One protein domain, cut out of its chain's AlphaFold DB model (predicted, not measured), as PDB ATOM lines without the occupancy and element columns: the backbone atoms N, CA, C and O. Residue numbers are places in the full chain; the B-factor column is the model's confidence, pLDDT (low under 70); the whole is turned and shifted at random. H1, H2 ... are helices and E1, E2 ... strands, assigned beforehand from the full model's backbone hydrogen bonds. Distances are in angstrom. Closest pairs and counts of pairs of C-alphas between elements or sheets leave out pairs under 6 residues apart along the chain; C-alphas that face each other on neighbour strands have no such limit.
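What this domain is: This is residues 96 to 160 of the 160 residues of an uncharacterized protein of uncultured Clostridium sp (UniProt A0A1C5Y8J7). With little regular structure, this is a rod with helix H1 at one end, a small meander of strands E1, E2 and E3 and, at the other end, the loop of residues 114 to 126. Unnamed residues 139 to 160 fold back toward H1 before the end. The 65 printed residues run H1, E1, E2, E3, class mixed, with 19 in named elements; the whole is loose, radius of gyration of the C-alphas 13.5 A, spanning 49 by 21 by 16 A.

Where its parts are: Find C-alpha 96 at (-44.411, 15.836, -57.323); H1 runs 14.4 A to residue 105. E1 is residues 111 to 113, E2 127 to 129, and E3 136 to 138, ending at (-23.954, 19.959, -33.737).

How they stand to each other: E1 and E2 form an antiparallel hairpin, with N 129 and O 111 2.8 A apart. Hairpin E2 and E3 has N 128 and O 137 at 2.8 A. H1, with every O i to N i+4 pair within hydrogen-bond range, is not on the sheet.

The domain as a whole: The farthest C-alphas, Glu 96 and Lys 119, are 49.2 A apart. The printed part has no cut; link E1 to E2 is long. Residues 158 to 160 have pLDDT under 70.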
ATOM      1  N   GLU A  96     -45.448  16.587 -58.021       92.06
ATOM      2  CA  GLU A  96     -44.411  15.836 -57.323       92.06
ATOM      3  C   GLU A  96     -43.574  16.742 -56.415       92.06
ATOM      4  O   GLU A  96     -43.358  16.395 -55.253       92.06
ATOM      5  N   GLU A  97     -43.173  17.923 -56.892       90.88
ATOM      6  CA  GLU A  97     -42.479  18.929 -56.077       90.88
ATOM      7  C   GLU A  97     -43.358  19.423 -54.926       90.88
ATOM      8  O   GLU A  97     -42.899  19.487 -53.785       90.88
ATOM      9  N   CYS A  98     -44.641  19.702 -55.185       90.12
ATOM     10  CA  CYS A  98     -45.583  20.084 -54.134       90.12
ATOM     11  C   CYS A  98     -45.759  18.970 -53.093       90.12
ATOM     12  O   CYS A  98     -45.726  19.241 -51.893       90.12
ATOM     13  N   ARG A  99     -45.906  17.710 -53.524       93.69
ATOM     14  CA  ARG A  99     -45.993  16.552 -52.618       93.69
ATOM     15  C   ARG A  99     -44.727  16.409 -51.778       93.69
ATOM     16  O   ARG A  99     -44.826  16.247 -50.568       93.69
ATOM     17  N   ALA A 100     -43.550  16.525 -52.392       91.44
ATOM     18  CA  ALA A 100     -42.277  16.466 -51.681       91.44
ATOM     19  C   ALA A 100     -42.137  17.604 -50.655       91.44
ATOM     20  O   ALA A 100     -41.663  17.369 -49.544       91.44
ATOM     21  N   ALA A 101     -42.579  18.819 -50.991       91.00
ATOM     22  CA  ALA A 101     -42.596  19.946 -50.063       91.00
ATOM     23  C   ALA A 101     -43.529  19.690 -48.869       91.00
ATOM     24  O   ALA A 101     -43.126  19.916 -47.732       91.00
ATOM     25  N   VAL A 102     -44.733  19.156 -49.102       94.12
ATOM     26  CA  VAL A 102     -45.676  18.786 -48.031       94.12
ATOM     27  C   VAL A 102     -45.098  17.697 -47.124       94.12
ATOM     28  O   VAL A 102     -45.186  17.811 -45.905       94.12
ATOM     29  N   GLU A 103     -44.462  16.664 -47.681       93.94
ATOM     30  CA  GLU A 103     -43.830  15.615 -46.869       93.94
ATOM     31  C   GLU A 103     -42.678  16.146 -46.009       93.94
ATOM     32  O   GLU A 103     -42.504  15.688 -44.881       93.94
ATOM     33  N   LYS A 104     -41.921  17.139 -46.492       92.69
ATOM     34  CA  LYS A 104     -40.870  17.798 -45.702       92.69
ATOM     35  C   LYS A 104     -41.419  18.599 -44.521       92.69
ATOM     36  O   LYS A 104     -40.713  18.744 -43.532       92.69
ATOM     37  N   GLN A 105     -42.655  19.093 -44.599       94.62
ATOM     38  CA  GLN A 105     -43.304  19.822 -43.501       94.62
ATOM     39  C   GLN A 105     -43.833  18.895 -42.397       94.62
ATOM     40  O   GLN A 105     -44.138  19.351 -41.297       94.62
ATOM     41  N   LYS A 106     -43.926  17.583 -42.645       94.44
ATOM     42  CA  LYS A 106     -44.217  16.613 -41.585       94.44
ATOM     43  C   LYS A 106     -42.965  16.422 -40.742       94.44
ATOM     44  O   LYS A 106     -41.985  15.871 -41.241       94.44
ATOM     45  N   ALA A 107     -43.015  16.865 -39.490       95.62
ATOM     46  CA  ALA A 107     -41.896  16.754 -38.565       95.62
ATOM     47  C   ALA A 107     -41.447  15.291 -38.402       95.62
ATOM     48  O   ALA A 107     -42.275  14.386 -38.267       95.62
ATOM     49  N   LYS A 108     -40.134  15.060 -38.446       95.06
ATOM     50  CA  LYS A 108     -39.516  13.741 -38.250       95.06
ATOM     51  C   LYS A 108     -38.421  13.837 -37.206       95.06
ATOM     52  O   LYS A 108     -37.686  14.822 -37.177       95.06
ATOM     53  N   LYS A 109     -38.305  12.799 -36.383       94.06
ATOM     54  CA  LYS A 109     -37.256  12.713 -35.368       94.06
ATOM     55  C   LYS A 109     -35.891  12.572 -36.047       94.06
ATOM     56  O   LYS A 109     -35.796  11.807 -37.011       94.06
ATOM     57  N   PRO A 110     -34.874  13.317 -35.599       93.75
ATOM     58  CA  PRO A 110     -33.516  13.135 -36.078       93.75
ATOM     59  C   PRO A 110     -32.883  11.908 -35.414       93.75
ATOM     60  O   PRO A 110     -33.265  11.525 -34.307       93.75
ATOM     61  N   ASP A 111     -31.893  11.326 -36.083       92.19
ATOM     62  CA  ASP A 111     -30.988  10.364 -35.451       92.19
ATOM     63  C   ASP A 111     -29.857  11.118 -34.735       92.19
ATOM     64  O   ASP A 111     -29.565  12.267 -35.075       92.19
ATOM     65  N   TYR A 112     -29.207  10.474 -33.762       91.00
ATOM     66  CA  TYR A 112     -28.101  11.066 -33.007       91.00
ATOM     67  C   TYR A 112     -26.857  10.177 -33.030       91.00
ATOM     68  O   TYR A 112     -26.944   8.957 -32.882       91.00
ATOM     69  N   GLU A 113     -25.695  10.809 -33.163       90.12
ATOM     70  CA  GLU A 113     -24.369  10.204 -33.022       90.12
ATOM     71  C   GLU A 113     -23.661  10.846 -31.813       90.12
ATOM     72  O   GLU A 113     -23.823  12.035 -31.529       90.12
ATOM     73  N   GLY A 114     -22.901  10.044 -31.067       86.38
ATOM     74  CA  GLY A 114     -22.113  10.496 -29.922       86.38
ATOM     75  C   GLY A 114     -20.776   9.769 -29.879       86.38
ATOM     76  O   GLY A 114     -20.728   8.556 -30.095       86.38
ATOM     77  N   ASP A 115     -19.698  10.501 -29.620       81.50
ATOM     78  CA  ASP A 115     -18.325   9.985 -29.570       81.50
ATOM     79  C   ASP A 115     -17.753   9.927 -28.137       81.50
ATOM     80  O   ASP A 115     -16.641   9.436 -27.925       81.50
ATOM     81  N   GLY A 116     -18.541  10.352 -27.141       82.81
ATOM     82  CA  GLY A 116     -18.192  10.363 -25.722       82.81
ATOM     83  C   GLY A 116     -19.200   9.638 -24.826       82.81
ATOM     84  O   GLY A 116     -20.347   9.384 -25.195       82.81
ATOM     85  N   CYS A 117     -18.770   9.302 -23.608       84.56
ATOM     86  CA  CYS A 117     -19.629   8.780 -22.543       84.56
ATOM     87  C   CYS A 117     -19.380   9.561 -21.247       84.56
ATOM     88  O   CYS A 117     -18.248   9.967 -20.971       84.56
ATOM     89  N   ASP A 118     -20.424   9.764 -20.448       85.31
ATOM     90  CA  ASP A 118     -20.301  10.378 -19.129       85.31
ATOM     91  C   ASP A 118     -19.699   9.413 -18.087       85.31
ATOM     92  O   ASP A 118     -19.325   8.273 -18.378       85.31
ATOM     93  N   LYS A 119     -19.580   9.886 -16.841       86.19
ATOM     94  CA  LYS A 119     -18.988   9.124 -15.727       86.19
ATOM     95  C   LYS A 119     -19.777   7.859 -15.370       86.19
ATOM     96  O   LYS A 119     -19.208   6.966 -14.746       86.19
ATOM     97  N   ASP A 120     -21.041   7.791 -15.777       88.31
ATOM     98  CA  ASP A 120     -21.951   6.671 -15.555       88.31
ATOM     99  C   ASP A 120     -22.041   5.757 -16.796       88.31
ATOM    100  O   ASP A 120     -22.766   4.761 -16.791       88.31
ATOM    101  N   GLY A 121     -21.276   6.062 -17.853       83.06
ATOM    102  CA  GLY A 121     -21.227   5.300 -19.099       83.06
ATOM    103  C   GLY A 121     -22.362   5.614 -20.078       83.06
ATOM    104  O   GLY A 121     -22.566   4.851 -21.023       83.06
ATOM    105  N   LYS A 122     -23.116   6.704 -19.881       85.00
ATOM    106  CA  LYS A 122     -24.175   7.133 -20.805       85.00
ATOM    107  C   LYS A 122     -23.579   7.921 -21.972       85.00
ATOM    108  O   LYS A 122     -22.755   8.808 -21.762       85.00
ATOM    109  N   ILE A 123     -24.028   7.615 -23.190       83.19
ATOM    110  CA  ILE A 123     -23.578   8.289 -24.417       83.19
ATOM    111  C   ILE A 123     -23.917   9.783 -24.351       83.19
ATOM    112  O   ILE A 123     -25.052  10.159 -24.045       83.19
ATOM    113  N   ILE A 124     -22.925  10.613 -24.661       84.19
ATOM    114  CA  ILE A 124     -23.070  12.053 -24.863       84.19
ATOM    115  C   ILE A 124     -23.254  12.265 -26.365       84.19
ATOM    116  O   ILE A 124     -22.370  11.915 -27.145       84.19
ATOM    117  N   TYR A 125     -24.421  12.770 -26.768       85.50
ATOM    118  CA  TYR A 125     -24.703  13.058 -28.174       85.50
ATOM    119  C   TYR A 125     -23.997  14.340 -28.601       85.50
ATOM    120  O   TYR A 125     -24.161  15.369 -27.953       85.50
ATOM    121  N   ASP A 126     -23.260  14.258 -29.701       86.31
ATOM    122  CA  ASP A 126     -22.477  15.358 -30.272       86.31
ATOM    123  C   ASP A 126     -23.159  15.909 -31.534       86.31
ATOM    124  O   ASP A 126     -23.281  17.116 -31.737       86.31
ATOM    125  N   THR A 127     -23.730  15.012 -32.344       91.62
ATOM    126  CA  THR A 127     -24.296  15.341 -33.654       91.62
ATOM    127  C   THR A 127     -25.730  14.830 -33.794       91.62
ATOM    128  O   THR A 127     -26.028  13.684 -33.449       91.62
ATOM    129  N   TRP A 128     -26.621  15.648 -34.361       93.12
ATOM    130  CA  TRP A 128     -27.918  15.207 -34.874       93.12
ATOM    131  C   TRP A 128     -27.910  15.122 -36.402       93.12
ATOM    132  O   TRP A 128     -27.248  15.896 -37.095       93.12
ATOM    133  N   ILE A 129     -28.654  14.158 -36.939       94.81
ATOM    134  CA  ILE A 129     -28.675  13.828 -38.362       94.81
ATOM    135  C   ILE A 129     -30.064  14.099 -38.922       94.81
ATOM    136  O   ILE A 129     -31.071  13.587 -38.428       94.81
ATOM    137  N   CYS A 130     -30.129  14.877 -40.001       95.69
ATOM    138  CA  CYS A 130     -31.379  15.126 -40.699       95.69
ATOM    139  C   CYS A 130     -31.948  13.819 -41.284       95.69
ATOM    140  O   CYS A 130     -31.334  13.240 -42.188       95.69
ATOM    141  N   PRO A 131     -33.178  13.420 -40.914       94.88
ATOM    142  CA  PRO A 131     -33.767  12.143 -41.326       94.88
ATOM    143  C   PRO A 131     -34.154  12.096 -42.814       94.88
ATOM    144  O   PRO A 131     -34.551  11.054 -43.329       94.88
ATOM    145  N   CYS A 132     -34.089  13.228 -43.525       94.56
ATOM    146  CA  CYS A 132     -34.407  13.302 -44.952       94.56
ATOM    147  C   CYS A 132     -33.165  13.300 -45.853       94.56
ATOM    148  O   CYS A 132     -33.230  12.772 -46.960       94.56
ATOM    149  N   CYS A 133     -32.067  13.937 -45.437       95.69
ATOM    150  CA  CYS A 133     -30.901  14.141 -46.307       95.69
ATOM    151  C   CYS A 133     -29.566  13.689 -45.706       95.69
ATOM    152  O   CYS A 133     -28.554  13.766 -46.399       95.69
ATOM    153  N   GLY A 134     -29.556  13.229 -44.451       95.56
ATOM    154  CA  GLY A 134     -28.359  12.732 -43.772       95.56
ATOM    155  C   GLY A 134     -27.341  13.810 -43.396       95.56
ATOM    156  O   GLY A 134     -26.221  13.472 -43.022       95.56
ATOM    157  N   GLU A 135     -27.698  15.091 -43.527       96.50
ATOM    158  CA  GLU A 135     -26.825  16.183 -43.096       96.50
ATOM    159  C   GLU A 135     -26.675  16.177 -41.576       96.50
ATOM    160  O   GLU A 135     -27.650  15.927 -40.865       96.50
ATOM    161  N   ARG A 136     -25.454  16.441 -41.117       94.94
ATOM    162  CA  ARG A 136     -25.035  16.411 -39.718       94.94
ATOM    163  C   ARG A 136     -24.909  17.827 -39.177       94.94
ATOM    164  O   ARG A 136     -24.408  18.696 -39.885       94.94
ATOM    165  N   TYR A 137     -25.342  18.017 -37.942       93.88
ATOM    166  CA  TYR A 137     -25.360  19.298 -37.245       93.88
ATOM    167  C   TYR A 137     -25.025  19.091 -35.767       93.88
ATOM    168  O   TYR A 137     -25.352  18.042 -35.208       93.88
ATOM    169  N   GLU A 138     -24.403  20.076 -35.128       91.38
ATOM    170  CA  GLU A 138     -23.954  19.959 -33.737       91.38
ATOM    171  C   GLU A 138     -25.128  20.151 -32.764       91.38
ATOM    172  O   GLU A 138     -25.890  21.115 -32.854       91.38
ATOM    173  N   VAL A 139     -25.300  19.241 -31.801       87.19
ATOM    174  CA  VAL A 139     -26.454  19.248 -30.874       87.19
ATOM    175  C   VAL A 139     -26.506  20.505 -29.998       87.19
ATOM    176  O   VAL A 139     -27.612  20.939 -29.652       87.19
ATOM    177  N   ASP A 140     -25.340  21.064 -29.664       82.12
ATOM    178  CA  ASP A 140     -25.175  22.178 -28.723       82.12
ATOM    179  C   ASP A 140     -25.347  23.566 -29.358       82.12
ATOM    180  O   ASP A 140     -25.672  24.523 -28.651       82.12
ATOM    181  N   TYR A 141     -25.156  23.686 -30.676       81.38
ATOM    182  CA  TYR A 141     -25.162  24.977 -31.376       81.38
ATOM    183  C   TYR A 141     -26.207  25.080 -32.494       81.38
ATOM    184  O   TYR A 141     -26.624  26.193 -32.814       81.38
ATOM    185  N   ASP A 142     -26.658  23.960 -33.066       86.38
ATOM    186  CA  ASP A 142     -27.560  23.943 -34.222       86.38
ATOM    187  C   ASP A 142     -28.989  23.514 -33.840       86.38
ATOM    188  O   ASP A 142     -29.411  22.376 -34.071       86.38
ATOM    189  N   ASP A 143     -29.777  24.435 -33.286       82.56
ATOM    190  CA  ASP A 143     -31.164  24.221 -32.843       82.56
ATOM    191  C   ASP A 143     -32.218  24.591 -33.906       82.56
ATOM    192  O   ASP A 143     -33.209  25.276 -33.649       82.56
ATOM    193  N   TYR A 144     -32.041  24.107 -35.136       91.75
ATOM    194  CA  TYR A 144     -32.955  24.438 -36.230       91.75
ATOM    195  C   TYR A 144     -34.283  23.664 -36.163       91.75
ATOM    196  O   TYR A 144     -34.316  22.434 -36.143       91.75
ATOM    197  N   GLU A 145     -35.415  24.365 -36.267       93.00
ATOM    198  CA  GLU A 145     -36.737  23.728 -36.440       93.00
ATOM    199  C   GLU A 145     -36.851  22.957 -37.767       93.00
ATOM    200  O   GLU A 145     -37.620  22.004 -37.890       93.00
ATOM    201  N   HIS A 146     -36.071  23.368 -38.769       96.06
ATOM    202  CA  HIS A 146     -36.026  22.759 -40.092       96.06
ATOM    203  C   HIS A 146     -34.577  22.565 -40.515       96.06
ATOM    204  O   HIS A 146     -33.764  23.468 -40.357       96.06
ATOM    205  N   CYS A 147     -34.257  21.430 -41.134       95.81
ATOM    206  CA  CYS A 147     -32.924  21.179 -41.673       95.81
ATOM    207  C   CYS A 147     -32.526  22.268 -42.694       95.81
ATOM    208  O   CYS A 147     -33.160  22.343 -43.754       95.81
ATOM    209  N   PRO A 148     -31.446  23.039 -42.452       95.06
ATOM    210  CA  PRO A 148     -30.998  24.105 -43.354       95.06
ATOM    211  C   PRO A 148     -30.714  23.649 -44.788       95.06
ATOM    212  O   PRO A 148     -30.909  24.405 -45.735       95.06
ATOM    213  N   LYS A 149     -30.270  22.398 -44.972       95.44
ATOM    214  CA  LYS A 149     -29.921  21.864 -46.294       95.44
ATOM    215  C   LYS A 149     -31.135  21.492 -47.139       95.44
ATOM    216  O   LYS A 149     -31.113  21.675 -48.353       95.44
ATOM    217  N   CYS A 150     -32.170  20.901 -46.539       94.38
ATOM    218  CA  CYS A 150     -33.260  20.289 -47.310       94.38
ATOM    219  C   CYS A 150     -34.672  20.752 -46.935       94.38
ATOM    220  O   CYS A 150     -35.604  20.426 -47.673       94.38
ATOM    221  N   GLY A 151     -34.840  21.499 -45.840       95.19
ATOM    222  CA  GLY A 151     -36.123  22.028 -45.371       95.19
ATOM    223  C   GLY A 151     -37.020  21.022 -44.641       95.19
ATOM    224  O   GLY A 151     -38.189  21.317 -44.429       95.19
ATOM    225  N   GLN A 152     -36.516  19.833 -44.290       97.25
ATOM    226  CA  GLN A 152     -37.253  18.859 -43.473       97.25
ATOM    227  C   GLN A 152     -37.495  19.434 -42.073       97.25
ATOM    228  O   GLN A 152     -36.529  19.747 -41.380       97.25
ATOM    229  N   ALA A 153     -38.756  19.533 -41.658       97.06
ATOM    230  CA  ALA A 153     -39.142  19.872 -40.294       97.06
ATOM    231  C   ALA A 153     -38.660  18.782 -39.328       97.06
ATOM    232  O   ALA A 153     -38.809  17.585 -39.615       97.06
ATOM    233  N   ILE A 154     -38.085  19.184 -38.201       94.94
ATOM    234  CA  ILE A 154     -37.520  18.271 -37.213       94.94
ATOM    235  C   ILE A 154     -38.441  18.203 -35.996       94.94
ATOM    236  O   ILE A 154     -38.894  19.218 -35.472       94.94
ATOM    237  N   ASP A 155     -38.753  16.981 -35.575       93.69
ATOM    238  CA  ASP A 155     -39.519  16.732 -34.359       93.69
ATOM    239  C   ASP A 155     -38.578  16.728 -33.151       93.69
ATOM    240  O   ASP A 155     -37.809  15.786 -32.948       93.69
ATOM    241  N   TRP A 156     -38.669  17.784 -32.345       89.25
ATOM    242  CA  TRP A 156     -37.906  17.957 -31.110       89.25
ATOM    243  C   TRP A 156     -38.690  17.568 -29.850       89.25
ATOM    244  O   TRP A 156     -38.243  17.862 -28.746       89.25
ATOM    245  N   SER A 157     -39.854  16.922 -29.972       83.50
ATOM    246  CA  SER A 157     -40.713  16.596 -28.821       83.50
ATOM    247  C   SER A 157     -40.049  15.708 -27.759       83.50
ATOM    248  O   SER A 157     -40.455  15.752 -26.602       83.50
ATOM    249  N   GLU A 158     -39.005  14.954 -28.119       67.50
ATOM    250  CA  GLU A 158     -38.202  14.149 -27.184       67.50
ATOM    251  C   GLU A 158     -37.059  14.928 -26.511       67.50
ATOM    252  O   GLU A 158     -36.483  14.451 -25.534       67.50
ATOM    253  N   LYS A 159     -36.743  16.146 -26.975       61.00
ATOM    254  CA  LYS A 159     -35.888  17.097 -26.250       61.00
ATOM    255  C   LYS A 159     -36.747  17.817 -25.195       61.00
ATOM    256  O   LYS A 159     -37.099  18.983 -25.373       61.00
ATOM    257  N   LYS A 160     -37.110  17.119 -24.112       39.56
ATOM    258  CA  LYS A 160     -37.497  17.698 -22.807       39.56
ATOM    259  C   LYS A 160     -37.600  16.647 -21.709       39.56
ATOM    260  O   LYS A 160     -38.311  15.643 -21.915       39.56
TER     261      LYS A 160